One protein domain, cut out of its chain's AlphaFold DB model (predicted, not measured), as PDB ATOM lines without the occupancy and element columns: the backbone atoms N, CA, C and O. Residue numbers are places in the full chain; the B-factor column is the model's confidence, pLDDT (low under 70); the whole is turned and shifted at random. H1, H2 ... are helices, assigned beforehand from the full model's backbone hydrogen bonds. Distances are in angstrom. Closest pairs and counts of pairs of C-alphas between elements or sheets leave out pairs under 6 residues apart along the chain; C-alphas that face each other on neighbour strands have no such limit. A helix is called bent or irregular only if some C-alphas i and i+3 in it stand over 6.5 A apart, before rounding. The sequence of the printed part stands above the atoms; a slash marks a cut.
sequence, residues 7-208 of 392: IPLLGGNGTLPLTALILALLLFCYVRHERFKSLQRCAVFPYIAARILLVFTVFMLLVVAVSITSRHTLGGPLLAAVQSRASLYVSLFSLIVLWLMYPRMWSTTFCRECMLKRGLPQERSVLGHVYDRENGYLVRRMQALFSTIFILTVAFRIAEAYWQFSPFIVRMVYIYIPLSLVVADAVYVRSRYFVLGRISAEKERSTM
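Overview. This is residues 7 to 208 of the 392 residues of an uncharacterized protein of Porphyromonadaceae bacterium (UniProt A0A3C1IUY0). The domain is a rod of helices lying mostly lengthwise, with the hairpin of H2 and H3 along one side, the long helices H7 and H8 along the other, and H5 slanting between H3 and H7. H4 folds back beside one end of H3, H6 lies towards the opposite end of the rod, and the one-turn H1 packs on the beginning of H2. Residues 190 to 199 of H8 stand free. The printed part has 202 residues with eight named helices, H1 to H8 in order, and no named strand, and its class is all helix. It is only just loose, close to compact, with a radius of gyration of the C-alphas of 20.2 A and spans of 69 by 31 by 28 A.

Along the chain. H1, residues 7 to 10, begins at C-alpha 7 (34.449, 55.028, -2.175). H2 is residues 16 to 36, 30.5 A long, and H3 residues 44 to 69, 37.9 A. H4 is residues 75 to 84, H5 residues 86 to 101, 22.2 A, and H6 residues 109 to 118. H7, residues 125 to 162, spans 56.9 A from C-alpha 125 (-3.209, 50.493, 5.502). H8, residues 167 to 207, was assigned as one helix by its hydrogen bonds but is bent, with C-alphas 174 and 177 6.7 A apart. Its arms are H8a, residues 167 to 174, and H8b, residues 177 to 207, 43.9 A long, ending at C-alpha 207 (-10.437, 49.889, -5.270).

Arrangement. H1 touches H2, closest at the C-alphas of Ile 7 and Ala 20, 6.6 A. H2 and H3 form a hairpin at a shallow tilt of 27 degrees, closest at the C-alphas of Ala 24 and Ala 50, 4.6 A. H3 and H4 form another hairpin, closest at the C-alphas of Ser 67 and Gly 75, 3.8 A. H3 touches H5 with residues 48 to 56 alone, at a steep tilt of 49 degrees, and the closest C-alphas, of Ile 52 and Ser 94, are 5.6 A apart. H6 touches no helix but is near H2. H5 touches H7 at a steep tilt of 38 degrees, opposite ways, closest at the C-alphas of Ser 91 and Phe 146, 5.3 A. H7 and H8a form a hairpin, closest at the C-alphas of Thr 153 and Tyr 174, 6.5 A. H7 touches H8b with residues 145 to 149 alone, at a shallow tilt of 15 degrees, opposite ways; the closest C-alphas, of Ile 149 and Pro 178, are 6.0 A apart. Every O i to N i+4 pair is within hydrogen-bond range in H2, H3, H4, H5, H6, H8a and H8b, and 32 of 34 are in H7; H1 is too short for such a pair.

Size, cuts and confidence. The two C-alphas farthest apart, of His 72 and Ser 206, are 72.9 A apart. The printed part has no cut and no long link. Its mean pLDDT is 80.5; residues 7 to 15, 36 to 40, 71 to 76, 106 and 124 to 129 are under 70.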
ATOM      1  N   ILE A   7      33.395  54.706  -3.153       54.69
ATOM      2  CA  ILE A   7      34.449  55.028  -2.175       54.69
ATOM      3  C   ILE A   7      35.863  54.633  -2.653       54.69
ATOM      4  O   ILE A   7      36.770  55.449  -2.491       54.69
ATOM      5  N   PRO A   8      36.078  53.473  -3.310       51.12
ATOM      6  CA  PRO A   8      37.369  53.142  -3.917       51.12
ATOM      7  C   PRO A   8      37.789  54.070  -5.068       51.12
ATOM      8  O   PRO A   8      38.965  54.096  -5.410       51.12
ATOM      9  N   LEU A   9      36.853  54.812  -5.672       50.25
ATOM     10  CA  LEU A   9      37.116  55.772  -6.753       50.25
ATOM     11  C   LEU A   9      37.337  57.209  -6.253       50.25
ATOM     12  O   LEU A   9      37.993  57.985  -6.938       50.25
ATOM     13  N   LEU A  10      36.787  57.575  -5.090       48.19
ATOM     14  CA  LEU A  10      36.843  58.943  -4.549       48.19
ATOM     15  C   LEU A  10      38.022  59.187  -3.593       48.19
ATOM     16  O   LEU A  10      38.377  60.339  -3.351       48.19
ATOM     17  N   GLY A  11      38.618  58.137  -3.026       44.72
ATOM     18  CA  GLY A  11      39.733  58.256  -2.087       44.72
ATOM     19  C   GLY A  11      41.081  57.946  -2.735       44.72
ATOM     20  O   GLY A  11      41.307  56.817  -3.158       44.72
ATOM     21  N   GLY A  12      42.008  58.907  -2.743       51.62
ATOM     22  CA  GLY A  12      43.432  58.606  -2.927       51.62
ATOM     23  C   GLY A  12      43.951  57.673  -1.821       51.62
ATOM     24  O   GLY A  12      43.298  57.522  -0.784       51.62
ATOM     25  N   ASN A  13      45.139  57.085  -2.016       55.56
ATOM     26  CA  ASN A  13      45.753  56.000  -1.215       55.56
ATOM     27  C   ASN A  13      45.891  56.233   0.317       55.56
ATOM     28  O   ASN A  13      46.482  55.418   1.016       55.56
ATOM     29  N   GLY A  14      45.358  57.314   0.889       59.12
ATOM     30  CA  GLY A  14      45.274  57.540   2.338       59.12
ATOM     31  C   GLY A  14      43.937  58.104   2.837       59.12
ATOM     32  O   GLY A  14      43.683  58.082   4.037       59.12
ATOM     33  N   THR A  15      43.048  58.581   1.956       69.06
ATOM     34  CA  THR A  15      41.804  59.277   2.349       69.06
ATOM     35  C   THR A  15      40.573  58.372   2.361       69.06
ATOM     36  O   THR A  15      39.508  58.767   2.833       69.06
ATOM     37  N   LEU A  16      40.702  57.131   1.896       72.00
ATOM     38  CA  LEU A  16      39.621  56.146   1.842       72.00
ATOM     39  C   LEU A  16      38.919  55.878   3.199       72.00
ATOM     40  O   LEU A  16      37.688  55.897   3.224       72.00
ATOM     41  N   PRO A  17      39.615  55.710   4.348       76.12
ATOM     42  CA  PRO A  17      38.930  55.571   5.639       76.12
ATOM     43  C   PRO A  17      38.214  56.860   6.068       76.12
ATOM     44  O   PRO A  17      37.116  56.800   6.614       76.12
ATOM     45  N   LEU A  18      38.794  58.031   5.783       80.94
ATOM     46  CA  LEU A  18      38.199  59.324   6.129       80.94
ATOM     47  C   LEU A  18      36.926  59.587   5.312       80.94
ATOM     48  O   LEU A  18      35.903  59.985   5.862       80.94
ATOM     49  N   THR A  19      36.964  59.320   4.006       80.12
ATOM     50  CA  THR A  19      35.801  59.468   3.114       80.12
ATOM     51  C   THR A  19      34.672  58.504   3.488       80.12
ATOM     52  O   THR A  19      33.513  58.919   3.540       80.12
ATOM     53  N   ALA A  20      34.996  57.249   3.824       79.75
ATOM     54  CA  ALA A  20      34.022  56.278   4.319       79.75
ATOM     55  C   ALA A  20      33.387  56.721   5.649       79.75
ATOM     56  O   ALA A  20      32.165  56.634   5.792       79.75
ATOM     57  N   LEU A  21      34.186  57.262   6.580       84.88
ATOM     58  CA  LEU A  21      33.704  57.791   7.859       84.88
ATOM     59  C   LEU A  21      32.767  58.985   7.665       84.88
ATOM     60  O   LEU A  21      31.670  58.996   8.219       84.88
ATOM     61  N   ILE A  22      33.173  59.973   6.860       86.31
ATOM     62  CA  ILE A  22      32.363  61.165   6.570       86.31
ATOM     63  C   ILE A  22      31.025  60.744   5.960       86.31
ATOM     64  O   ILE A  22      29.974  61.199   6.405       86.31
ATOM     65  N   LEU A  23      31.035  59.829   4.988       85.44
ATOM     66  CA  LEU A  23      29.805  59.353   4.363       85.44
ATOM     67  C   LEU A  23      28.917  58.572   5.343       85.44
ATOM     68  O   LEU A  23      27.696  58.739   5.321       85.44
ATOM     69  N   ALA A  24      29.505  57.749   6.215       85.56
ATOM     70  CA  ALA A  24      28.767  57.056   7.267       85.56
ATOM     71  C   ALA A  24      28.089  58.055   8.215       85.56
ATOM     72  O   ALA A  24      26.894  57.924   8.485       85.56
ATOM     73  N   LEU A  25      28.817  59.082   8.665       86.56
ATOM     74  CA  LEU A  25      28.293  60.141   9.529       86.56
ATOM     75  C   LEU A  25      27.184  60.941   8.840       86.56
ATOM     76  O   LEU A  25      26.130  61.138   9.435       86.56
ATOM     77  N   LEU A  26      27.358  61.318   7.569       87.81
ATOM     78  CA  LEU A  26      26.318  61.993   6.784       87.81
ATOM     79  C   LEU A  26      25.051  61.140   6.660       87.81
ATOM     80  O   LEU A  26      23.942  61.657   6.807       87.81
ATOM     81  N   LEU A  27      25.191  59.829   6.434       85.88
ATOM     82  CA  LEU A  27      24.051  58.912   6.405       85.88
ATOM     83  C   LEU A  27      23.392  58.772   7.780       85.88
ATOM     84  O   LEU A  27      22.165  58.739   7.847       85.88
ATOM     85  N   PHE A  28      24.157  58.740   8.875       84.50
ATOM     86  CA  PHE A  28      23.594  58.758  10.227       84.50
ATOM     87  C   PHE A  28      22.862  60.070  10.530       84.50
ATOM     88  O   PHE A  28      21.759  60.027  11.072       84.50
ATOM     89  N   CYS A  29      23.410  61.219  10.127       84.31
ATOM     90  CA  CYS A  29      22.742  62.517  10.220       84.31
ATOM     91  C   CYS A  29      21.445  62.534   9.404       84.31
ATOM     92  O   CYS A  29      20.414  62.965   9.915       84.31
ATOM     93  N   TYR A  30      21.460  61.998   8.180       85.31
ATOM     94  CA  TYR A  30      20.265  61.863   7.346       85.31
ATOM     95  C   TYR A  30      19.209  60.963   8.001       85.31
ATOM     96  O   TYR A  30      18.045  61.342   8.092       85.31
ATOM     97  N   VAL A  31      19.608  59.793   8.516       82.94
ATOM     98  CA  VAL A  31      18.706  58.885   9.239       82.94
ATOM     99  C   VAL A  31      18.129  59.576  10.470       82.94
ATOM    100  O   VAL A  31      16.928  59.486  10.703       82.94
ATOM    101  N   ARG A  32      18.950  60.294  11.245       80.19
ATOM    102  CA  ARG A  32      18.498  61.060  12.413       80.19
ATOM    103  C   ARG A  32      17.481  62.127  12.008       80.19
ATOM    104  O   ARG A  32      16.422  62.208  12.617       80.19
ATOM    105  N   HIS A  33      17.753  62.882  10.948       82.00
ATOM    106  CA  HIS A  33      16.850  63.912  10.429       82.00
ATOM    107  C   HIS A  33      15.496  63.348   9.978       82.00
ATOM    108  O   HIS A  33      14.446  63.838  10.388       82.00
ATOM    109  N   GLU A  34      15.504  62.266   9.196       77.75
ATOM    110  CA  GLU A  34      14.278  61.603   8.720       77.75
ATOM    111  C   GLU A  34      13.467  60.951   9.851       77.75
ATOM    112  O   GLU A  34      12.266  60.723   9.707       77.75
ATOM    113  N   ARG A  35      14.098  60.659  10.995       72.31
ATOM    114  CA  ARG A  35      13.402  60.167  12.191       72.31
ATOM    115  C   ARG A  35      12.649  61.263  12.933       72.31
ATOM    116  O   ARG A  35      11.600  60.967  13.501       72.31
ATOM    117  N   PHE A  36      13.176  62.488  12.943       69.62
ATOM    118  CA  PHE A  36      12.510  63.636  13.564       69.62
ATOM    119  C   PHE A  36      11.433  64.240  12.665       69.62
ATOM    120  O   PHE A  36      10.452  64.786  13.166       69.62
ATOM    121  N   LYS A  37      11.563  64.106  11.342       67.81
ATOM    122  CA  LYS A  37      10.497  64.502  10.422       67.81
ATOM    123  C   LYS A  37       9.285  63.572  10.535       67.81
ATOM    124  O   LYS A  37       9.403  62.346  10.581       67.81
ATOM    125  N   SER A  38       8.100  64.178  10.481       55.41
ATOM    126  CA  SER A  38       6.804  63.488  10.404       55.41
ATOM    127  C   SER A  38       6.589  62.742   9.079       55.41
ATOM    128  O   SER A  38       5.646  61.965   8.950       55.41
ATOM    129  N   LEU A  39       7.468  62.939   8.090       56.16
ATOM    130  CA  LEU A  39       7.381  62.295   6.783       56.16
ATOM    131  C   LEU A  39       7.602  60.779   6.901       56.16
ATOM    132  O   LEU A  39       8.612  60.303   7.425       56.16
ATOM    133  N   GLN A  40       6.662  60.002   6.359       60.38
ATOM    134  CA  GLN A  40       6.603  58.540   6.459       60.38
ATOM    135  C   GLN A  40       7.639  57.783   5.601       60.38
ATOM    136  O   GLN A  40       7.389  56.670   5.135       60.38
ATOM    137  N   ARG A  41       8.830  58.342   5.370       70.12
ATOM    138  CA  ARG A  41       9.872  57.649   4.602       70.12
ATOM    139  C   ARG A  41      10.568  56.610   5.474       70.12
ATOM    140  O   ARG A  41      10.891  56.852   6.639       70.12
ATOM    141  N   CYS A  42      10.777  55.422   4.914       74.88
ATOM    142  CA  CYS A  42      11.511  54.347   5.569       74.88
ATOM    143  C   CYS A  42      13.020  54.558   5.365       74.88
ATOM    144  O   CYS A  42      13.513  54.461   4.243       74.88
ATOM    145  N   ALA A  43      13.768  54.830   6.439       79.56
ATOM    146  CA  ALA A  43      15.220  55.047   6.380       79.56
ATOM    147  C   ALA A  43      16.054  53.797   6.749       79.56
ATOM    148  O   ALA A  43      17.239  53.919   7.064       79.56
ATOM    149  N   VAL A  44      15.470  52.589   6.665       82.50
ATOM    150  CA  VAL A  44      16.162  51.314   6.967       82.50
ATOM    151  C   VAL A  44      17.387  51.112   6.072       82.50
ATOM    152  O   VAL A  44      18.440  50.707   6.550       82.50
ATOM    153  N   PHE A  45      17.288  51.429   4.780       83.25
ATOM    154  CA  PHE A  45      18.402  51.247   3.845       83.25
ATOM    155  C   PHE A  45      19.572  52.199   4.128       83.25
ATOM    156  O   PHE A  45      20.685  51.703   4.310       83.25
ATOM    157  N   PRO A  46      19.379  53.531   4.231       85.81
ATOM    158  CA  PRO A  46      20.432  54.429   4.706       85.81
ATOM    159  C   PRO A  46      21.065  53.977   6.029       85.81
ATOM    160  O   PRO A  46      22.280  54.053   6.174       85.81
ATOM    161  N   TYR A  47      20.264  53.435   6.951       84.88
ATOM    162  CA  TYR A  47      20.746  52.901   8.222       84.88
ATOM    163  C   TYR A  47      21.639  51.655   8.065       84.88
ATOM    164  O   TYR A  47      22.714  51.592   8.664       84.88
ATOM    165  N   ILE A  48      21.249  50.687   7.226       86.38
ATOM    166  CA  ILE A  48      22.087  49.520   6.891       86.38
ATOM    167  C   ILE A  48      23.393  49.981   6.232       86.38
ATOM    168  O   ILE A  48      24.471  49.541   6.625       86.38
ATOM    169  N   ALA A  49      23.308  50.903   5.268       86.56
ATOM    170  CA  ALA A  49      24.471  51.442   4.567       86.56
ATOM    171  C   ALA A  49      25.460  52.115   5.528       86.56
ATOM    172  O   ALA A  49      26.656  51.852   5.459       86.56
ATOM    173  N   ALA A  50      24.960  52.937   6.453       86.38
ATOM    174  CA  ALA A  50      25.784  53.610   7.451       86.38
ATOM    175  C   ALA A  50      26.539  52.607   8.341       86.38
ATOM    176  O   ALA A  50      27.727  52.789   8.599       86.38
ATOM    177  N   ARG A  51      25.891  51.503   8.748       86.81
ATOM    178  CA  ARG A  51      26.537  50.429   9.524       86.81
ATOM    179  C   ARG A  51      27.605  49.682   8.732       86.81
ATOM    180  O   ARG A  51      28.675  49.428   9.275       86.81
ATOM    181  N   ILE A  52      27.339  49.364   7.464       88.62
ATOM    182  CA  ILE A  52      28.328  48.732   6.575       88.62
ATOM    183  C   ILE A  52      29.572  49.619   6.460       88.62
ATOM    184  O   ILE A  52      30.690  49.143   6.648       88.62
ATOM    185  N   LEU A  53      29.376  50.917   6.211       87.00
ATOM    186  CA  LEU A  53      30.475  51.874   6.087       87.00
ATOM    187  C   LEU A  53      31.246  52.058   7.391       87.00
ATOM    188  O   LEU A  53      32.468  52.152   7.355       87.00
ATOM    189  N   LEU A  54      30.564  52.070   8.537       87.38
ATOM    190  CA  LEU A  54      31.212  52.168   9.842       87.38
ATOM    191  C   LEU A  54      32.101  50.947  10.111       87.38
ATOM    192  O   LEU A  54      33.269  51.116  10.451       87.38
ATOM    193  N   VAL A  55      31.588  49.729   9.901       88.56
ATOM    194  CA  VAL A  55      32.370  48.489  10.073       88.56
ATOM    195  C   VAL A  55      33.577  48.474   9.133       88.56
ATOM    196  O   VAL A  55      34.695  48.195   9.566       88.56
ATOM    197  N   PHE A  56      33.373  48.845   7.868       87.62
ATOM    198  CA  PHE A  56      34.456  48.953   6.893       87.62
ATOM    199  C   PHE A  56      35.502  50.010   7.288       87.62
ATOM    200  O   PHE A  56      36.700  49.770   7.165       87.62
ATOM    201  N   THR A  57      35.069  51.153   7.822       86.94
ATOM    202  CA  THR A  57      35.963  52.215   8.304       86.94
ATOM    203  C   THR A  57      36.824  51.731   9.465       86.94
ATOM    204  O   THR A  57      38.036  51.925   9.440       86.94
ATOM    205  N   VAL A  58      36.226  51.066  10.461       88.50
ATOM    206  CA  VAL A  58      36.964  50.501  11.605       88.50
ATOM    207  C   VAL A  58      38.009  49.495  11.127       88.50
ATOM    208  O   VAL A  58      39.160  49.562  11.550       88.50
ATOM    209  N   PHE A  59      37.644  48.614  10.191       88.50
ATOM    210  CA  PHE A  59      38.590  47.682   9.580       88.50
ATOM    211  C   PHE A  59      39.751  48.405   8.881       88.50
ATOM    212  O   PHE A  59      40.913  48.087   9.130       88.50
ATOM    213  N   MET A  60      39.464  49.412   8.054       83.56
ATOM    214  CA  MET A  60      40.504  50.180   7.362       83.56
ATOM    215  C   MET A  60      41.418  50.934   8.337       83.56
ATOM    216  O   MET A  60      42.626  50.983   8.117       83.56
ATOM    217  N   LEU A  61      40.879  51.482   9.430       85.12
ATOM    218  CA  LEU A  61      41.675  52.132  10.476       85.12
ATOM    219  C   LEU A  61      42.600  51.143  11.196       85.12
ATOM    220  O   LEU A  61      43.747  51.488  11.466       85.12
ATOM    221  N   LEU A  62      42.146  49.911  11.452       86.44
ATOM    222  CA  LEU A  62      42.995  48.852  12.010       86.44
ATOM    223  C   LEU A  62      44.137  48.488  11.055       86.44
ATOM    224  O   LEU A  62      45.283  48.386  11.488       86.44
ATOM    225  N   VAL A  63      43.856  48.358   9.755       83.25
ATOM    226  CA  VAL A  63      44.888  48.106   8.733       83.25
ATOM    227  C   VAL A  63      45.911  49.244   8.700       83.25
ATOM    228  O   VAL A  63      47.115  48.989   8.679       83.25
ATOM    229  N   VAL A  64      45.453  50.499   8.756       80.94
ATOM    230  CA  VAL A  64      46.339  51.670   8.822       80.94
ATOM    231  C   VAL A  64      47.180  51.647  10.101       80.94
ATOM    232  O   VAL A  64      48.398  51.791  10.015       80.94
ATOM    233  N   ALA A  65      46.588  51.391  11.269       82.62
ATOM    234  CA  ALA A  65      47.320  51.303  12.532       82.62
ATOM    235  C   ALA A  65      48.417  50.224  12.482       82.62
ATOM    236  O   ALA A  65      49.574  50.507  12.789       82.62
ATOM    237  N   VAL A  66      48.094  49.022  11.993       81.88
ATOM    238  CA  VAL A  66      49.070  47.933  11.812       81.88
ATOM    239  C   VAL A  66      50.169  48.324  10.819       81.88
ATOM    240  O   VAL A  66      51.345  48.032  11.052       81.88
ATOM    241  N   SER A  67      49.828  49.031   9.736       76.50
ATOM    242  CA  SER A  67      50.819  49.494   8.755       76.50
ATOM    243  C   SER A  67      51.798  50.524   9.338       76.50
ATOM    244  O   SER A  67      52.984  50.495   9.013       76.50
ATOM    245  N   ILE A  68      51.329  51.385  10.250       76.00
ATOM    246  CA  ILE A  68      52.139  52.408  10.926       76.00
ATOM    247  C   ILE A  68      53.046  51.788  11.996       76.00
ATOM    248  O   ILE A  68      54.143  52.297  12.227       76.00
ATOM    249  N   THR A  69      52.616  50.704  12.643       76.62
ATOM    250  CA  THR A  69      53.408  50.009  13.672       76.62
ATOM    251  C   THR A  69      54.444  49.055  13.062       76.62
ATOM    252  O   THR A  69      55.536  48.905  13.599       76.62
ATOM    253  N   SER A  70      54.160  48.454  11.901       72.75
ATOM    254  CA  SER A  70      55.035  47.477  11.214       72.75
ATOM    255  C   SER A  70      56.023  48.094  10.205       72.75
ATOM    256  O   SER A  70      56.460  47.419   9.265       72.75
ATOM    257  N   ARG A  71      56.391  49.374  10.398       58.22
ATOM    258  CA  ARG A  71      57.168  50.232   9.469       58.22
ATOM    259  C   ARG A  71      58.421  49.605   8.843       58.22
ATOM    260  O   ARG A  71      58.834  50.077   7.792       58.22
ATOM    261  N   HIS A  72      59.013  48.573   9.442       56.03
ATOM    262  CA  HIS A  72      60.289  48.015   8.991       56.03
ATOM    263  C   HIS A  72      60.208  46.836   8.005       56.03
ATOM    264  O   HIS A  72      61.232  46.532   7.404       56.03
ATOM    265  N   THR A  73      59.052  46.188   7.775       57.88
ATOM    266  CA  THR A  73      59.014  45.000   6.880       57.88
ATOM    267  C   THR A  73      57.762  44.823   6.006       57.88
ATOM    268  O   THR A  73      57.889  44.265   4.920       57.88
ATOM    269  N   LEU A  74      56.567  45.287   6.404       59.66
ATOM    270  CA  LEU A  74      55.316  44.964   5.678       59.66
ATOM    271  C   LEU A  74      54.301  46.112   5.505       59.66
ATOM    272  O   LEU A  74      53.341  45.952   4.751       59.66
ATOM    273  N   GLY A  75      54.481  47.263   6.159       61.59
ATOM    274  CA  GLY A  75      53.419  48.276   6.274       61.59
ATOM    275  C   GLY A  75      52.935  48.892   4.951       61.59
ATOM    276  O   GLY A  75      51.737  48.895   4.669       61.59
ATOM    277  N   GLY A  76      53.858  49.380   4.116       67.75
ATOM    278  CA  GLY A  76      53.545  49.987   2.812       67.75
ATOM    279  C   GLY A  76      52.849  49.045   1.811       67.75
ATOM    280  O   GLY A  76      51.769  49.384   1.319       67.75
ATOM    281  N   PRO A  77      53.411  47.852   1.515       72.50
ATOM    282  CA  PRO A  77      52.798  46.917   0.572       72.50
ATOM    283  C   PRO A  77      51.468  46.340   1.077       72.50
ATOM    284  O   PRO A  77      50.567  46.116   0.269       72.50
ATOM    285  N   LEU A  78      51.298  46.161   2.394       70.56
ATOM    286  CA  LEU A  78      50.034  45.708   2.984       70.56
ATOM    287  C   LEU A  78      48.900  46.715   2.748       70.56
ATOM    288  O   LEU A  78      47.814  46.329   2.315       70.56
ATOM    289  N   LEU A  79      49.151  48.007   2.982       73.00
ATOM    290  CA  LEU A  79      48.140  49.049   2.793       73.00
ATOM    291  C   LEU A  79      47.708  49.159   1.321       73.00
ATOM    292  O   LEU A  79      46.509  49.177   1.030       73.00
ATOM    293  N   ALA A  80      48.665  49.151   0.388       71.06
ATOM    294  CA  ALA A  80      48.385  49.190  -1.049       71.06
ATOM    295  C   ALA A  80      47.631  47.933  -1.539       71.06
ATOM    296  O   ALA A  80      46.715  48.018  -2.367       71.06
ATOM    297  N   ALA A  81      47.967  46.761  -0.991       73.50
ATOM    298  CA  ALA A  81      47.304  45.494  -1.294       73.50
ATOM    299  C   ALA A  81      45.850  45.441  -0.798       73.50
ATOM    300  O   ALA A  81      44.997  44.862  -1.473       73.50
ATOM    301  N   VAL A  82      45.557  46.033   0.364       75.88
ATOM    302  CA  VAL A  82      44.190  46.101   0.908       75.88
ATOM    303  C   VAL A  82      43.348  47.124   0.144       75.88
ATOM    304  O   VAL A  82      42.198  46.844  -0.190       75.88
ATOM    305  N   GLN A  83      43.919  48.285  -0.191       74.19
ATOM    306  CA  GLN A  83      43.209  49.347  -0.914       74.19
ATOM    307  C   GLN A  83      42.829  48.946  -2.340       74.19
ATOM    308  O   GLN A  83      41.684  49.133  -2.747       74.19
ATOM    309  N   SER A  84      43.755  48.333  -3.079       72.81
ATOM    310  CA  SER A  84      43.487  47.840  -4.440       72.81
ATOM    311  C   SER A  84      42.407  46.751  -4.492       72.81
ATOM    312  O   SER A  84      41.764  46.574  -5.525       72.81
ATOM    313  N   ARG A  85      42.164  46.062  -3.369       80.94
ATOM    314  CA  ARG A  85      41.187  44.970  -3.232       80.94
ATOM    315  C   ARG A  85      40.016  45.332  -2.309       80.94
ATOM    316  O   ARG A  85      39.341  44.450  -1.781       80.94
ATOM    317  N   ALA A  86      39.744  46.627  -2.123       80.06
ATOM    318  CA  ALA A  86      38.731  47.121  -1.188       80.06
ATOM    319  C   ALA A  86      37.329  46.521  -1.417       80.06
ATOM    320  O   ALA A  86      36.611  46.272  -0.450       80.06
ATOM    321  N   SER A  87      36.937  46.237  -2.664       83.00
ATOM    322  CA  SER A  87      35.617  45.669  -2.984       83.00
ATOM    323  C   SER A  87      35.379  44.272  -2.405       83.00
ATOM    324  O   SER A  87      34.244  43.960  -2.031       83.00
ATOM    325  N   LEU A  88      36.427  43.456  -2.255       87.38
ATOM    326  CA  LEU A  88      36.342  42.152  -1.593       87.38
ATOM    327  C   LEU A  88      35.970  42.338  -0.118       87.38
ATOM    328  O   LEU A  88      35.033  41.717   0.378       87.38
ATOM    329  N   TYR A  89      36.648  43.254   0.571       87.19
ATOM    330  CA  TYR A  89      36.377  43.532   1.980       87.19
ATOM    331  C   TYR A  89      35.015  44.208   2.177       87.19
ATOM    332  O   TYR A  89      34.257  43.814   3.061       87.19
ATOM    333  N   VAL A  90      34.651  45.177   1.328       88.06
ATOM    334  CA  VAL A  90      33.333  45.833   1.382       88.06
ATOM    335  C   VAL A  90      32.210  44.820   1.167       88.06
ATOM    336  O   VAL A  90      31.230  44.848   1.913       88.06
ATOM    337  N   SER A  91      32.331  43.913   0.192       89.94
ATOM    338  CA  SER A  91      31.313  42.880  -0.045       89.94
ATOM    339  C   SER A  91      31.230  41.880   1.111       89.94
ATOM    340  O   SER A  91      30.125  41.603   1.574       89.94
ATOM    341  N   LEU A  92      32.366  41.450   1.675       92.00
ATOM    342  CA  LEU A  92      32.410  40.605   2.874       92.00
ATOM    343  C   LEU A  92      31.697  41.254   4.073       92.00
ATOM    344  O   LEU A  92      30.794  40.656   4.659       92.00
ATOM    345  N   PHE A  93      32.054  42.491   4.431       90.50
ATOM    346  CA  PHE A  93      31.425  43.182   5.563       90.50
ATOM    347  C   PHE A  93      29.951  43.497   5.304       90.50
ATOM    348  O   PHE A  93      29.138  43.420   6.226       90.50
ATOM    349  N   SER A  94      29.582  43.788   4.053       90.06
ATOM    350  CA  SER A  94      28.178  43.953   3.664       90.06
ATOM    351  C   SER A  94      27.383  42.676   3.918       90.06
ATOM    352  O   SER A  94      26.302  42.746   4.498       90.06
ATOM    353  N   LEU A  95      27.927  41.509   3.561       92.06
ATOM    354  CA  LEU A  95      27.291  40.217   3.820       92.06
ATOM    355  C   LEU A  95      27.174  39.915   5.310       92.06
ATOM    356  O   LEU A  95      26.096  39.526   5.746       92.06
ATOM    357  N   ILE A  96      28.223  40.155   6.102       91.06
ATOM    358  CA  ILE A  96      28.184  39.951   7.560       91.06
ATOM    359  C   ILE A  96      27.083  40.814   8.190       91.06
ATOM    360  O   ILE A  96      26.241  40.309   8.934       91.06
ATOM    361  N   VAL A  97      27.043  42.110   7.862       89.62
ATOM    362  CA  VAL A  97      26.028  43.029   8.400       89.62
ATOM    363  C   VAL A  97      24.627  42.626   7.938       89.62
ATOM    364  O   VAL A  97      23.717  42.540   8.763       89.62
ATOM    365  N   LEU A  98      24.437  42.333   6.650       89.56
ATOM    366  CA  LEU A  98      23.139  41.917   6.114       89.56
ATOM    367  C   LEU A  98      22.675  40.577   6.695       89.56
ATOM    368  O   LEU A  98      21.484  40.420   6.951       89.56
ATOM    369  N   TRP A  99      23.579  39.625   6.926       89.69
ATOM    370  CA  TRP A  99      23.265  38.328   7.523       89.69
ATOM    371  C   TRP A  99      22.860  38.464   8.993       89.69
ATOM    372  O   TRP A  99      21.859  37.885   9.403       89.69
ATOM    373  N   LEU A 100      23.554  39.306   9.767       86.19
ATOM    374  CA  LEU A 100      23.178  39.610  11.153       86.19
ATOM    375  C   LEU A 100      21.853  40.384  11.249       86.19
ATOM    376  O   LEU A 100      21.091  40.208  12.206       86.19
ATOM    377  N   MET A 101      21.577  41.263  10.281       82.31
ATOM    378  CA  MET A 101      20.386  42.113  10.286       82.31
ATOM    379  C   MET A 101      19.140  41.431   9.721       82.31
ATOM    380  O   MET A 101      18.050  41.727  10.201       82.31
ATOM    381  N   TYR A 102      19.263  40.523   8.751       83.88
ATOM    382  CA  TYR A 102      18.126  39.865   8.101       83.88
ATOM    383  C   TYR A 102      17.164  39.147   9.065       83.88
ATOM    384  O   TYR A 102      15.981  39.494   9.068       83.88
ATOM    385  N   PRO A 103      17.614  38.236   9.954       81.25
ATOM    386  CA  PRO A 103      16.712  37.586  10.905       81.25
ATOM    387  C   PRO A 103      16.179  38.565  11.957       81.25
ATOM    388  O   PRO A 103      15.156  38.320  12.589       81.25
ATOM    389  N   ARG A 104      16.865  39.699  12.151       77.06
ATOM    390  CA  ARG A 104      16.508  40.725  13.132       77.06
ATOM    391  C   ARG A 104      15.753  41.899  12.526       77.06
ATOM    392  O   ARG A 104      15.496  42.861  13.232       77.06
ATOM    393  N   MET A 105      15.395  41.877  11.245       70.62
ATOM    394  CA  MET A 105      15.013  43.090  10.514       70.62
ATOM    395  C   MET A 105      13.826  43.823  11.166       70.62
ATOM    396  O   MET A 105      13.859  45.045  11.319       70.62
ATOM    397  N   TRP A 106      12.835  43.071  11.649       64.25
ATOM    398  CA  TRP A 106      11.653  43.596  12.350       64.25
ATOM    399  C   TRP A 106      11.851  43.764  13.860       64.25
ATOM    400  O   TRP A 106      11.116  44.506  14.511       64.25
ATOM    401  N   SER A 107      12.862  43.107  14.426       70.81
ATOM    402  CA  SER A 107      13.248  43.251  15.830       70.81
ATOM    403  C   SER A 107      14.348  44.292  16.046       70.81
ATOM    404  O   SER A 107      14.634  44.628  17.199       70.81
ATOM    405  N   THR A 108      14.919  44.847  14.968       74.62
ATOM    406  CA  THR A 108      15.874  45.948  15.051       74.62
ATOM    407  C   THR A 108      15.217  47.123  15.742       74.62
ATOM    408  O   THR A 108      14.042  47.439  15.535       74.62
ATOM    409  N   THR A 109      15.999  47.797  16.569       75.19
ATOM    410  CA  THR A 109      15.499  48.898  17.375       75.19
ATOM    411  C   THR A 109      14.990  50.044  16.507       75.19
ATOM    412  O   THR A 109      13.959  50.623  16.826       75.19
ATOM    413  N   PHE A 110      15.614  50.269  15.344       76.81
ATOM    414  CA  PHE A 110      15.148  51.219  14.332       76.81
ATOM    415  C   PHE A 110      13.732  50.896  13.820       76.81
ATOM    416  O   PHE A 110      12.837  51.739  13.892       76.81
ATOM    417  N   CYS A 111      13.504  49.676  13.314       77.94
ATOM    418  CA  CYS A 111      12.191  49.287  12.796       77.94
ATOM    419  C   CYS A 111      11.146  49.260  13.906       77.94
ATOM    420  O   CYS A 111      10.024  49.721  13.706       77.94
ATOM    421  N   ARG A 112      11.514  48.767  15.091       78.06
ATOM    422  CA  ARG A 112      10.577  48.677  16.207       78.06
ATOM    423  C   ARG A 112      10.205  50.043  16.758       78.06
ATOM    424  O   ARG A 112       9.035  50.259  17.021       78.06
ATOM    425  N   GLU A 113      11.132  50.988  16.844       77.00
ATOM    426  CA  GLU A 113      10.786  52.377  17.150       77.00
ATOM    427  C   GLU A 113       9.876  52.983  16.082       77.00
ATOM    428  O   GLU A 113       8.888  53.624  16.423       77.00
ATOM    429  N   CYS A 114      10.168  52.760  14.797       78.62
ATOM    430  CA  CYS A 114       9.303  53.235  13.721       78.62
ATOM    431  C   CYS A 114       7.874  52.690  13.873       78.62
ATOM    432  O   CYS A 114       6.921  53.445  13.692       78.62
ATOM    433  N   MET A 115       7.719  51.409  14.233       79.19
ATOM    434  CA  MET A 115       6.416  50.790  14.515       79.19
ATOM    435  C   MET A 115       5.752  51.364  15.773       79.19
ATOM    436  O   MET A 115       4.562  51.641  15.752       79.19
ATOM    437  N   LEU A 116       6.508  51.602  16.850       78.31
ATOM    438  CA  LEU A 116       5.974  52.177  18.093       78.31
ATOM    439  C   LEU A 116       5.542  53.642  17.921       78.31
ATOM    440  O   LEU A 116       4.542  54.052  18.500       78.31
ATOM    441  N   LYS A 117       6.276  54.427  17.120       76.56
ATOM    442  CA  LYS A 117       5.987  55.847  16.878       76.56
ATOM    443  C   LYS A 117       4.869  56.070  15.872       76.56
ATOM    444  O   LYS A 117       4.002  56.902  16.104       76.56
ATOM    445  N   ARG A 118       4.912  55.369  14.736       75.06
ATOM    446  CA  ARG A 118       4.017  55.637  13.597       75.06
ATOM    447  C   ARG A 118       2.972  54.534  13.386       75.06
ATOM    448  O   ARG A 118       2.397  54.452  12.307       75.06
ATOM    449  N   GLY A 119       2.788  53.645  14.357       75.38
ATOM    450  CA  GLY A 119       1.820  52.554  14.284       75.38
ATOM    451  C   GLY A 119       2.306  51.316  13.530       75.38
ATOM    452  O   GLY A 119       3.351  51.324  12.864       75.38
ATOM    453  N   LEU A 120       1.548  50.233  13.648       76.31
ATOM    454  CA  LEU A 120       1.829  48.949  13.002       76.31
ATOM    455  C   LEU A 120       1.530  48.999  11.487       76.31
ATOM    456  O   LEU A 120       0.763  49.850  11.035       76.31
ATOM    457  N   PRO A 121       2.104  48.098  10.661       73.44
ATOM    458  CA  PRO A 121       1.830  48.054   9.219       73.44
ATOM    459  C   PRO A 121       0.335  48.022   8.862       73.44
ATOM    460  O   PRO A 121      -0.062  48.603   7.859       73.44
ATOM    461  N   GLN A 122      -0.483  47.389   9.704       73.44
ATOM    462  CA  GLN A 122      -1.937  47.305   9.576       73.44
ATOM    463  C   GLN A 122      -2.621  48.675   9.703       73.44
ATOM    464  O   GLN A 122      -3.537  48.976   8.944       73.44
ATOM    465  N   GLU A 123      -2.151  49.517  10.628       72.31
ATOM    466  CA  GLU A 123      -2.667  50.875  10.870       72.31
ATOM    467  C   GLU A 123      -2.234  51.851   9.768       72.31
ATOM    468  O   GLU A 123      -2.861  52.879   9.541       72.31
ATOM    469  N   ARG A 124      -1.177  51.512   9.020       69.38
ATOM    470  CA  ARG A 124      -0.727  52.272   7.842       69.38
ATOM    471  C   ARG A 124      -1.376  51.799   6.541       69.38
ATOM    472  O   ARG A 124      -0.903  52.146   5.455       69.38
ATOM    473  N   SER A 125      -2.450  51.011   6.640       66.56
ATOM    474  CA  SER A 125      -3.209  50.493   5.502       66.56
ATOM    475  C   SER A 125      -2.289  49.787   4.482       66.56
ATOM    476  O   SER A 125      -1.323  49.109   4.838       66.56
ATOM    477  N   VAL A 126      -2.574  49.920   3.187       62.00
ATOM    478  CA  VAL A 126      -1.841  49.257   2.098       62.00
ATOM    479  C   VAL A 126      -0.357  49.611   2.084       62.00
ATOM    480  O   VAL A 126       0.467  48.747   1.792       62.00
ATOM    481  N   LEU A 127       0.016  50.833   2.467       62.56
ATOM    482  CA  LEU A 127       1.406  51.276   2.423       62.56
ATOM    483  C   LEU A 127       2.281  50.534   3.443       62.56
ATOM    484  O   LEU A 127       3.411  50.156   3.130       62.56
ATOM    485  N   GLY A 128       1.750  50.272   4.641       64.56
ATOM    486  CA  GLY A 128       2.452  49.488   5.655       64.56
ATOM    487  C   GLY A 128       2.761  48.073   5.173       64.56
ATOM    488  O   GLY A 128       3.896  47.614   5.297       64.56
ATOM    489  N   HIS A 129       1.784  47.413   4.547       67.88
ATOM    490  CA  HIS A 129       1.960  46.073   3.981       67.88
ATOM    491  C   HIS A 129       2.908  46.043   2.777       67.88
ATOM    492  O   HIS A 129       3.692  45.100   2.638       67.88
ATOM    493  N   VAL A 130       2.867  47.072   1.923       70.69
ATOM    494  CA  VAL A 130       3.808  47.212   0.806       70.69
ATOM    495  C   VAL A 130       5.223  47.380   1.345       70.69
ATOM    496  O   VAL A 130       6.086  46.588   0.984       70.69
ATOM    497  N   TYR A 131       5.473  48.327   2.253       71.31
ATOM    498  CA  TYR A 131       6.817  48.527   2.800       71.31
ATOM    499  C   TYR A 131       7.354  47.300   3.526       71.31
ATOM    500  O   TYR A 131       8.536  46.999   3.396       71.31
ATOM    501  N   ASP A 132       6.515  46.581   4.266       71.38
ATOM    502  CA  ASP A 132       6.952  45.397   4.997       71.38
ATOM    503  C   ASP A 132       7.455  44.288   4.054       71.38
ATOM    504  O   ASP A 132       8.584  43.795   4.178       71.38
ATOM    505  N   ARG A 133       6.666  43.981   3.018       78.62
ATOM    506  CA  ARG A 133       7.038  43.003   1.988       78.62
ATOM    507  C   ARG A 133       8.227  43.476   1.147       78.62
ATOM    508  O   ARG A 133       9.125  42.686   0.843       78.62
ATOM    509  N   GLU A 134       8.240  44.752   0.777       82.94
ATOM    510  CA  GLU A 134       9.280  45.358  -0.055       82.94
ATOM    511  C   GLU A 134      10.624  45.437   0.667       82.94
ATOM    512  O   GLU A 134      11.652  45.122   0.070       82.94
ATOM    513  N   ASN A 135      10.637  45.756   1.962       82.31
ATOM    514  CA  ASN A 135      11.862  45.777   2.758       82.31
ATOM    515  C   ASN A 135      12.540  44.399   2.768       82.31
ATOM    516  O   ASN A 135      13.745  44.303   2.531       82.31
ATOM    517  N   GLY A 136      11.768  43.324   2.958       83.75
ATOM    518  CA  GLY A 136      12.295  41.956   2.907       83.75
ATOM    519  C   GLY A 136      12.767  41.524   1.516       83.75
ATOM    520  O   GLY A 136      13.726  40.758   1.400       83.75
ATOM    521  N   TYR A 137      12.123  42.002   0.448       86.94
ATOM    522  CA  TYR A 137      12.587  41.776  -0.925       86.94
ATOM    523  C   TYR A 137      13.910  42.502  -1.200       86.94
ATOM    524  O   TYR A 137      14.871  41.882  -1.652       86.94
ATOM    525  N   LEU A 138      13.986  43.793  -0.876       87.56
ATOM    526  CA  LEU A 138      15.166  44.622  -1.112       87.56
ATOM    527  C   LEU A 138      16.387  44.140  -0.320       87.56
ATOM    528  O   LEU A 138      17.480  44.096  -0.878       87.56
ATOM    529  N   VAL A 139      16.221  43.726   0.942       87.56
ATOM    530  CA  VAL A 139      17.337  43.174   1.734       87.56
ATOM    531  C   VAL A 139      17.852  41.865   1.134       87.56
ATOM    532  O   VAL A 139      19.063  41.713   0.984       87.56
ATOM    533  N   ARG A 140      16.967  40.950   0.714       89.19
ATOM    534  CA  ARG A 140      17.381  39.716   0.017       89.19
ATOM    535  C   ARG A 140      18.074  40.006  -1.307       89.19
ATOM    536  O   ARG A 140      19.069  39.367  -1.634       89.19
ATOM    537  N   ARG A 141      17.589  40.997  -2.057       90.12
ATOM    538  CA  ARG A 141      18.227  41.412  -3.310       90.12
ATOM    539  C   ARG A 141      19.618  41.993  -3.071       90.12
ATOM    540  O   ARG A 141      20.546  41.651  -3.793       90.12
ATOM    541  N   MET A 142      19.781  42.811  -2.032       89.31
ATOM    542  CA  MET A 142      21.093  43.317  -1.623       89.31
ATOM    543  C   MET A 142      22.039  42.187  -1.210       89.31
ATOM    544  O   MET A 142      23.200  42.205  -1.607       89.31
ATOM    545  N   GLN A 143      21.553  41.201  -0.449       90.56
ATOM    546  CA  GLN A 143      22.340  40.010  -0.119       90.56
ATOM    547  C   GLN A 143      22.786  39.284  -1.387       90.56
ATOM    548  O   GLN A 143      23.967  39.000  -1.519       90.56
ATOM    549  N   ALA A 144      21.882  39.052  -2.343       92.19
ATOM    550  CA  ALA A 144      22.228  38.424  -3.616       92.19
ATOM    551  C   ALA A 144      23.296  39.225  -4.382       92.19
ATOM    552  O   ALA A 144      24.302  38.653  -4.787       92.19
ATOM    553  N   LEU A 145      23.133  40.548  -4.499       92.50
ATOM    554  CA  LEU A 145      24.092  41.430  -5.170       92.50
ATOM    555  C   LEU A 145      25.488  41.365  -4.532       92.50
ATOM    556  O   LEU A 145      26.480  41.148  -5.228       92.50
ATOM    557  N   PHE A 146      25.578  41.535  -3.209       92.75
ATOM    558  CA  PHE A 146      26.863  41.481  -2.511       92.75
ATOM    559  C   PHE A 146      27.459  40.070  -2.496       92.75
ATOM    560  O   PHE A 146      28.679  39.953  -2.568       92.75
ATOM    561  N   SER A 147      26.637  39.017  -2.491       93.25
ATOM    562  CA  SER A 147      27.092  37.631  -2.655       93.25
ATOM    563  C   SER A 147      27.707  37.411  -4.031       93.25
ATOM    564  O   SER A 147      28.788  36.839  -4.121       93.25
ATOM    565  N   THR A 148      27.080  37.907  -5.101       93.69
ATOM    566  CA  THR A 148      27.640  37.826  -6.457       93.69
ATOM    567  C   THR A 148      28.975  38.561  -6.546       93.69
ATOM    568  O   THR A 148      29.947  37.995  -7.036       93.69
ATOM    569  N   ILE A 149      29.062  39.786  -6.015       92.38
ATOM    570  CA  ILE A 149      30.320  40.552  -5.987       92.38
ATOM    571  C   ILE A 149      31.395  39.812  -5.174       92.38
ATOM    572  O   ILE A 149      32.544  39.720  -5.609       92.38
ATOM    573  N   PHE A 150      31.037  39.253  -4.018       93.56
ATOM    574  CA  PHE A 150      31.965  38.511  -3.167       93.56
ATOM    575  C   PHE A 150      32.483  37.242  -3.858       93.56
ATOM    576  O   PHE A 150      33.688  37.033  -3.922       93.56
ATOM    577  N   ILE A 151      31.600  36.432  -4.449       94.88
ATOM    578  CA  ILE A 151      31.986  35.210  -5.170       94.88
ATOM    579  C   ILE A 151      32.907  35.547  -6.346       94.88
ATOM    580  O   ILE A 151      33.947  34.911  -6.497       94.88
ATOM    581  N   LEU A 152      32.574  36.570  -7.143       93.12
ATOM    582  CA  LEU A 152      33.402  36.998  -8.275       93.12
ATOM    583  C   LEU A 152      34.792  37.466  -7.822       93.12
ATOM    584  O   LEU A 152      35.800  37.070  -8.405       93.12
ATOM    585  N   THR A 153      34.857  38.281  -6.765       90.75
ATOM    586  CA  THR A 153      36.132  38.807  -6.251       90.75
ATOM    587  C   THR A 153      36.979  37.734  -5.568       90.75
ATOM    588  O   THR A 153      38.195  37.729  -5.746       90.75
ATOM    589  N   VAL A 154      36.374  36.783  -4.848       92.75
ATOM    590  CA  VAL A 154      37.083  35.643  -4.241       92.75
ATOM    591  C   VAL A 154      37.568  34.656  -5.298       92.75
ATOM    592  O   VAL A 154      38.727  34.252  -5.254       92.75
ATOM    593  N   ALA A 155      36.732  34.299  -6.275       92.31
ATOM    594  CA  ALA A 155      37.131  33.413  -7.369       92.31
ATOM    595  C   ALA A 155      38.313  34.001  -8.150       92.31
ATOM    596  O   ALA A 155      39.299  33.312  -8.413       92.31
ATOM    597  N   PHE A 156      38.262  35.304  -8.441       91.81
ATOM    598  CA  PHE A 156      39.376  35.993  -9.079       91.81
ATOM    599  C   PHE A 156      40.614  36.072  -8.178       91.81
ATOM    600  O   PHE A 156      41.731  35.925  -8.666       91.81
ATOM    601  N   ARG A 157      40.443  36.234  -6.859       89.25
ATOM    602  CA  ARG A 157      41.562  36.206  -5.908       89.25
ATOM    603  C   ARG A 157      42.268  34.850  -5.884       89.25
ATOM    604  O   ARG A 157      43.492  34.815  -5.793       89.25
ATOM    605  N   ILE A 158      41.510  33.757  -5.961       89.88
ATOM    606  CA  ILE A 158      42.064  32.404  -6.072       89.88
ATOM    607  C   ILE A 158      42.838  32.284  -7.388       89.88
ATOM    608  O   ILE A 158      43.987  31.860  -7.366       89.88
ATOM    609  N   ALA A 159      42.276  32.736  -8.512       90.06
ATOM    610  CA  ALA A 159      42.974  32.720  -9.798       90.06
ATOM    611  C   ALA A 159      44.280  33.542  -9.776       90.06
ATOM    612  O   ALA A 159      45.300  33.076 -10.271       90.06
ATOM    613  N   GLU A 160      44.277  34.731  -9.164       87.56
ATOM    614  CA  GLU A 160      45.463  35.595  -8.997       87.56
ATOM    615  C   GLU A 160      46.580  34.916  -8.183       87.56
ATOM    616  O   GLU A 160      47.747  35.274  -8.316       87.56
ATOM    617  N   ALA A 161      46.250  33.942  -7.327       85.62
ATOM    618  CA  ALA A 161      47.251  33.185  -6.577       85.62
ATOM    619  C   ALA A 161      48.021  32.178  -7.452       85.62
ATOM    620  O   ALA A 161      49.157  31.848  -7.122       85.62
ATOM    621  N   TYR A 162      47.424  31.715  -8.555       88.62
ATOM    622  CA  TYR A 162      48.025  30.738  -9.471       88.62
ATOM    623  C   TYR A 162      48.545  31.367 -10.771       88.62
ATOM    624  O   TYR A 162      49.509  30.867 -11.346       88.62
ATOM    625  N   TRP A 163      47.941  32.470 -11.225       88.00
ATOM    626  CA  TRP A 163      48.285  33.141 -12.480       88.00
ATOM    627  C   TRP A 163      48.603  34.623 -12.283       88.00
ATOM    628  O   TRP A 163      47.932  35.337 -11.536       88.00
ATOM    629  N   GLN A 164      49.602  35.112 -13.020       84.81
ATOM    630  CA  GLN A 164      49.926  36.535 -13.073       84.81
ATOM    631  C   GLN A 164      49.002  37.250 -14.062       84.81
ATOM    632  O   GLN A 164      49.066  37.025 -15.270       84.81
ATOM    633  N   PHE A 165      48.152  38.137 -13.548       85.88
ATOM    634  CA  PHE A 165      47.277  38.981 -14.360       85.88
ATOM    635  C   PHE A 165      47.851  40.386 -14.528       85.88
ATOM    636  O   PHE A 165      48.535  40.913 -13.650       85.88
ATOM    637  N   SER A 166      47.516  41.034 -15.645       87.69
ATOM    638  CA  SER A 166      47.892  42.430 -15.851       87.69
ATOM    639  C   SER A 166      47.172  43.352 -14.846       87.69
ATOM    640  O   SER A 166      46.012  43.105 -14.490       87.69
ATOM    641  N   PRO A 167      47.788  44.478 -14.431       82.50
ATOM    642  CA  PRO A 167      47.161  45.442 -13.517       82.50
ATOM    643  C   PRO A 167      45.843  46.043 -14.033       82.50
ATOM    644  O   PRO A 167      45.067  46.613 -13.265       82.50
ATOM    645  N   PHE A 168      45.597  45.964 -15.345       85.25
ATOM    646  CA  PHE A 168      44.341  46.376 -15.963       85.25
ATOM    647  C   PHE A 168      43.201  45.405 -15.627       85.25
ATOM    648  O   PHE A 168      42.146  45.843 -15.171       85.25
ATOM    649  N   ILE A 169      43.431  44.095 -15.771       87.25
ATOM    650  CA  ILE A 169      42.434  43.057 -15.463       87.25
ATOM    651  C   ILE A 169      42.082  43.086 -13.972       87.25
ATOM    652  O   ILE A 169      40.908  43.039 -13.611       87.25
ATOM    653  N   VAL A 170      43.081  43.274 -13.103       85.25
ATOM    654  CA  VAL A 170      42.871  43.417 -11.652       85.25
ATOM    655  C   VAL A 170      41.930  44.589 -11.341       85.25
ATOM    656  O   VAL A 170      40.961  44.430 -10.597       85.25
ATOM    657  N   ARG A 171      42.143  45.759 -11.959       84.75
ATOM    658  CA  ARG A 171      41.249  46.921 -11.793       84.75
ATOM    659  C   ARG A 171      39.850  46.677 -12.363       84.75
ATOM    660  O   ARG A 171      38.871  47.114 -11.760       84.75
ATOM    661  N   MET A 172      39.735  45.957 -13.478       87.38
ATOM    662  CA  MET A 172      38.441  45.557 -14.045       87.38
ATOM    663  C   MET A 172      37.616  44.732 -13.064       87.38
ATOM    664  O   MET A 172      36.456  45.064 -12.817       87.38
ATOM    665  N   VAL A 173      38.223  43.729 -12.435       88.12
ATOM    666  CA  VAL A 173      37.495  42.831 -11.535       88.12
ATOM    667  C   VAL A 173      37.194  43.460 -10.179       88.12
ATOM    668  O   VAL A 173      36.083  43.302  -9.677       88.12
ATOM    669  N   TYR A 174      38.130  44.200  -9.580       86.31
ATOM    670  CA  TYR A 174      37.912  44.752  -8.240       86.31
ATOM    671  C   TYR A 174      37.186  46.104  -8.226       86.31
ATOM    672  O   TYR A 174      36.629  46.454  -7.188       86.31
ATOM    673  N   ILE A 175      37.152  46.866  -9.324       84.94
ATOM    674  CA  ILE A 175      36.538  48.207  -9.343       84.94
ATOM    675  C   ILE A 175      35.375  48.265 -10.333       84.94
ATOM    676  O   ILE A 175      34.236  48.511  -9.931       84.94
ATOM    677  N   TYR A 176      35.637  48.021 -11.618       87.56
ATOM    678  CA  TYR A 176      34.657  48.296 -12.671       87.56
ATOM    679  C   TYR A 176      33.476  47.315 -12.679       87.56
ATOM    680  O   TYR A 176      32.337  47.759 -12.821       87.56
ATOM    681  N   ILE A 177      33.709  46.013 -12.473       90.00
ATOM    682  CA  ILE A 177      32.635  45.005 -12.409       90.00
ATOM    683  C   ILE A 177      31.705  45.233 -11.197       90.00
ATOM    684  O   ILE A 177      30.493  45.316 -11.389       90.00
ATOM    685  N   PRO A 178      32.198  45.395  -9.951       90.00
ATOM    686  CA  PRO A 178      31.329  45.699  -8.816       90.00
ATOM    687  C   PRO A 178      30.549  47.003  -9.003       90.00
ATOM    688  O   PRO A 178      29.365  47.065  -8.670       90.00
ATOM    689  N   LEU A 179      31.186  48.035  -9.568       88.06
ATOM    690  CA  LEU A 179      30.527  49.308  -9.846       88.06
ATOM    691  C   LEU A 179      29.398  49.145 -10.868       88.06
ATOM    692  O   LEU A 179      28.291  49.629 -10.625       88.06
ATOM    693  N   SER A 180      29.643  48.448 -11.980       90.69
ATOM    694  CA  SER A 180      28.634  48.240 -13.022       90.69
ATOM    695  C   SER A 180      27.450  47.422 -12.510       90.69
ATOM    696  O   SER A 180      26.306  47.789 -12.777       90.69
ATOM    697  N   LEU A 181      27.697  46.390 -11.696       91.69
ATOM    698  CA  LEU A 181      26.646  45.594 -11.056       91.69
ATOM    699  C   LEU A 181      25.773  46.440 -10.122       91.69
ATOM    700  O   LEU A 181      24.547  46.348 -10.183       91.69
ATOM    701  N   VAL A 182      26.370  47.302  -9.291       89.44
ATOM    702  CA  VAL A 182      25.592  48.178  -8.396       89.44
ATOM    703  C   VAL A 182      24.812  49.238  -9.179       89.44
ATOM    704  O   VAL A 182      23.671  49.543  -8.824       89.44
ATOM    705  N   VAL A 183      25.385  49.794 -10.250       91.19
ATOM    706  CA  VAL A 183      24.683  50.754 -11.118       91.19
ATOM    707  C   VAL A 183      23.508  50.081 -11.830       91.19
ATOM    708  O   VAL A 183      22.399  50.615 -11.802       91.19
ATOM    709  N   ALA A 184      23.712  48.893 -12.402       92.38
ATOM    710  CA  ALA A 184      22.652  48.114 -13.040       92.38
ATOM    711  C   ALA A 184      21.528  47.773 -12.047       92.38
ATOM    712  O   ALA A 184      20.349  47.966 -12.349       92.38
ATOM    713  N   ASP A 185      21.885  47.356 -10.829       91.75
ATOM    714  CA  ASP A 185      20.936  47.079  -9.750       91.75
ATOM    715  C   ASP A 185      20.119  48.331  -9.376       91.75
ATOM    716  O   ASP A 185      18.888  48.269  -9.257       91.75
ATOM    717  N   ALA A 186      20.767  49.494  -9.264       89.62
ATOM    718  CA  ALA A 186      20.104  50.764  -8.971       89.62
ATOM    719  C   ALA A 186      19.123  51.184 -10.080       89.62
ATOM    720  O   ALA A 186      17.996  51.591  -9.779       89.62
ATOM    721  N   VAL A 187      19.520  51.044 -11.351       92.88
ATOM    722  CA  VAL A 187      18.651  51.311 -12.511       92.88
ATOM    723  C   VAL A 187      17.447  50.372 -12.507       92.88
ATOM    724  O   VAL A 187      16.314  50.833 -12.649       92.88
ATOM    725  N   TYR A 188      17.663  49.080 -12.255       93.06
ATOM    726  CA  TYR A 188      16.590  48.090 -12.182       93.06
ATOM    727  C   TYR A 188      15.615  48.353 -11.020       93.06
ATOM    728  O   TYR A 188      14.401  48.245 -11.188       93.06
ATOM    729  N   VAL A 189      16.099  48.749  -9.833       89.88
ATOM    730  CA  VAL A 189      15.196  49.134  -8.725       89.88
ATOM    731  C   VAL A 189      14.379  50.366  -9.092       89.88
ATOM    732  O   VAL A 189      13.175  50.401  -8.832       89.88
ATOM    733  N   ARG A 190      15.004  51.362  -9.730       90.12
ATOM    734  CA  ARG A 190      14.318  52.587 -10.144       90.12
ATOM    735  C   ARG A 190      13.226  52.295 -11.169       90.12
ATOM    736  O   ARG A 190      12.114  52.790 -11.002       90.12
ATOM    737  N   SER A 191      13.515  51.486 -12.187       90.56
ATOM    738  CA  SER A 191      12.520  51.108 -13.197       90.56
ATOM    739  C   SER A 191      11.378  50.297 -12.585       90.56
ATOM    740  O   SER A 191      10.212  50.598 -12.832       90.56
ATOM    741  N   ARG A 192      11.684  49.344 -11.696       89.94
ATOM    742  CA  ARG A 192      10.670  48.555 -10.984       89.94
ATOM    743  C   ARG A 192       9.729  49.434 -10.162       89.94
ATOM    744  O   ARG A 192       8.518  49.265 -10.256       89.94
ATOM    745  N   TYR A 193      10.258  50.368  -9.369       86.06
ATOM    746  CA  TYR A 193       9.410  51.251  -8.560       86.06
ATOM    747  C   TYR A 193       8.623  52.253  -9.395       86.06
ATOM    748  O   TYR A 193       7.511  52.604  -9.015       86.06
ATOM    749  N   PHE A 194       9.148  52.666 -10.547       86.88
ATOM    750  CA  PHE A 194       8.386  53.471 -11.493       86.88
ATOM    751  C   PHE A 194       7.163  52.709 -12.027       86.88
ATOM    752  O   PHE A 194       6.051  53.237 -12.009       86.88
ATOM    753  N   VAL A 195       7.345  51.446 -12.432       87.50
ATOM    754  CA  VAL A 195       6.252  50.585 -12.916       87.50
ATOM    755  C   VAL A 195       5.252  50.278 -11.799       87.50
ATOM    756  O   VAL A 195       4.052  50.477 -11.977       87.50
ATOM    757  N   LEU A 196       5.734  49.860 -10.625       84.19
ATOM    758  CA  LEU A 196       4.879  49.586  -9.466       84.19
ATOM    759  C   LEU A 196       4.101  50.819  -9.017       84.19
ATOM    760  O   LEU A 196       2.937  50.693  -8.659       84.19
ATOM    761  N   GLY A 197       4.716  52.002  -9.051       82.19
ATOM    762  CA  GLY A 197       4.043  53.250  -8.708       82.19
ATOM    763  C   GLY A 197       2.840  53.521  -9.610       82.19
ATOM    764  O   GLY A 197       1.784  53.904  -9.113       82.19
ATOM    765  N   ARG A 198       2.963  53.259 -10.919       83.81
ATOM    766  CA  ARG A 198       1.848  53.429 -11.862       83.81
ATOM    767  C   ARG A 198       0.728  52.417 -11.637       83.81
ATOM    768  O   ARG A 198      -0.422  52.824 -11.515       83.81
ATOM    769  N   ILE A 199       1.068  51.133 -11.515       81.75
ATOM    770  CA  ILE A 199       0.081  50.063 -11.298       81.75
ATOM    771  C   ILE A 199      -0.654  50.266  -9.966       81.75
ATOM    772  O   ILE A 199      -1.874  50.127  -9.893       81.75
ATOM    773  N   SER A 200       0.075  50.623  -8.906       76.88
ATOM    774  CA  SER A 200      -0.520  50.889  -7.595       76.88
ATOM    775  C   SER A 200      -1.433  52.108  -7.624       76.88
ATOM    776  O   SER A 200      -2.526  52.028  -7.081       76.88
ATOM    777  N   ALA A 201      -1.043  53.202  -8.283       77.50
ATOM    778  CA  ALA A 201      -1.889  54.394  -8.377       77.50
ATOM    779  C   ALA A 201      -3.208  54.114  -9.119       77.50
ATOM    780  O   ALA A 201      -4.261  54.613  -8.725       77.50
ATOM    781  N   GLU A 202      -3.164  53.297 -10.171       79.00
ATOM    782  CA  GLU A 202      -4.357  52.881 -10.911       79.00
ATOM    783  C   GLU A 202      -5.266  51.983 -10.062       79.00
ATOM    784  O   GLU A 202      -6.470  52.224  -9.966       79.00
ATOM    785  N   LYS A 203      -4.681  51.002  -9.365       76.88
ATOM    786  CA  LYS A 203      -5.421  50.128  -8.452       76.88
ATOM    787  C   LYS A 203      -6.030  50.897  -7.282       76.88
ATOM    788  O   LYS A 203      -7.172  50.649  -6.913       76.88
ATOM    789  N   GLU A 204      -5.294  51.835  -6.696       74.56
ATOM    790  CA  GLU A 204      -5.797  52.671  -5.606       74.56
ATOM    791  C   GLU A 204      -6.986  53.521  -6.059       74.56
ATOM    792  O   GLU A 204      -7.969  53.609  -5.329       74.56
ATOM    793  N   ARG A 205      -6.960  54.070  -7.280       74.75
ATOM    794  CA  ARG A 205      -8.110  54.803  -7.832       74.75
ATOM    795  C   ARG A 205      -9.353  53.936  -8.020       74.75
ATOM    796  O   ARG A 205     -10.450  54.461  -7.874       74.75
ATOM    797  N   SER A 206      -9.194  52.655  -8.354       76.31
ATOM    798  CA  SER A 206     -10.325  51.763  -8.644       76.31
ATOM    799  C   SER A 206     -10.869  51.016  -7.428       76.31
ATOM    800  O   SER A 206     -12.060  50.730  -7.384       76.31
ATOM    801  N   THR A 207     -10.025  50.692  -6.442       76.44
ATOM    802  CA  THR A 207     -10.437  49.889  -5.270       76.44
ATOM    803  C   THR A 207     -10.567  50.673  -3.974       76.44
ATOM    804  O   THR A 207     -11.252  50.197  -3.072       76.44
ATOM    805  N   MET A 208      -9.926  51.838  -3.835       78.19
ATOM    806  CA  MET A 208     -10.011  52.604  -2.591       78.19
ATOM    807  C   MET A 208     -11.048  53.722  -2.652       78.19
ATOM    808  O   MET A 208     -11.162  54.405  -3.675       78.19
TER     809      MET A 208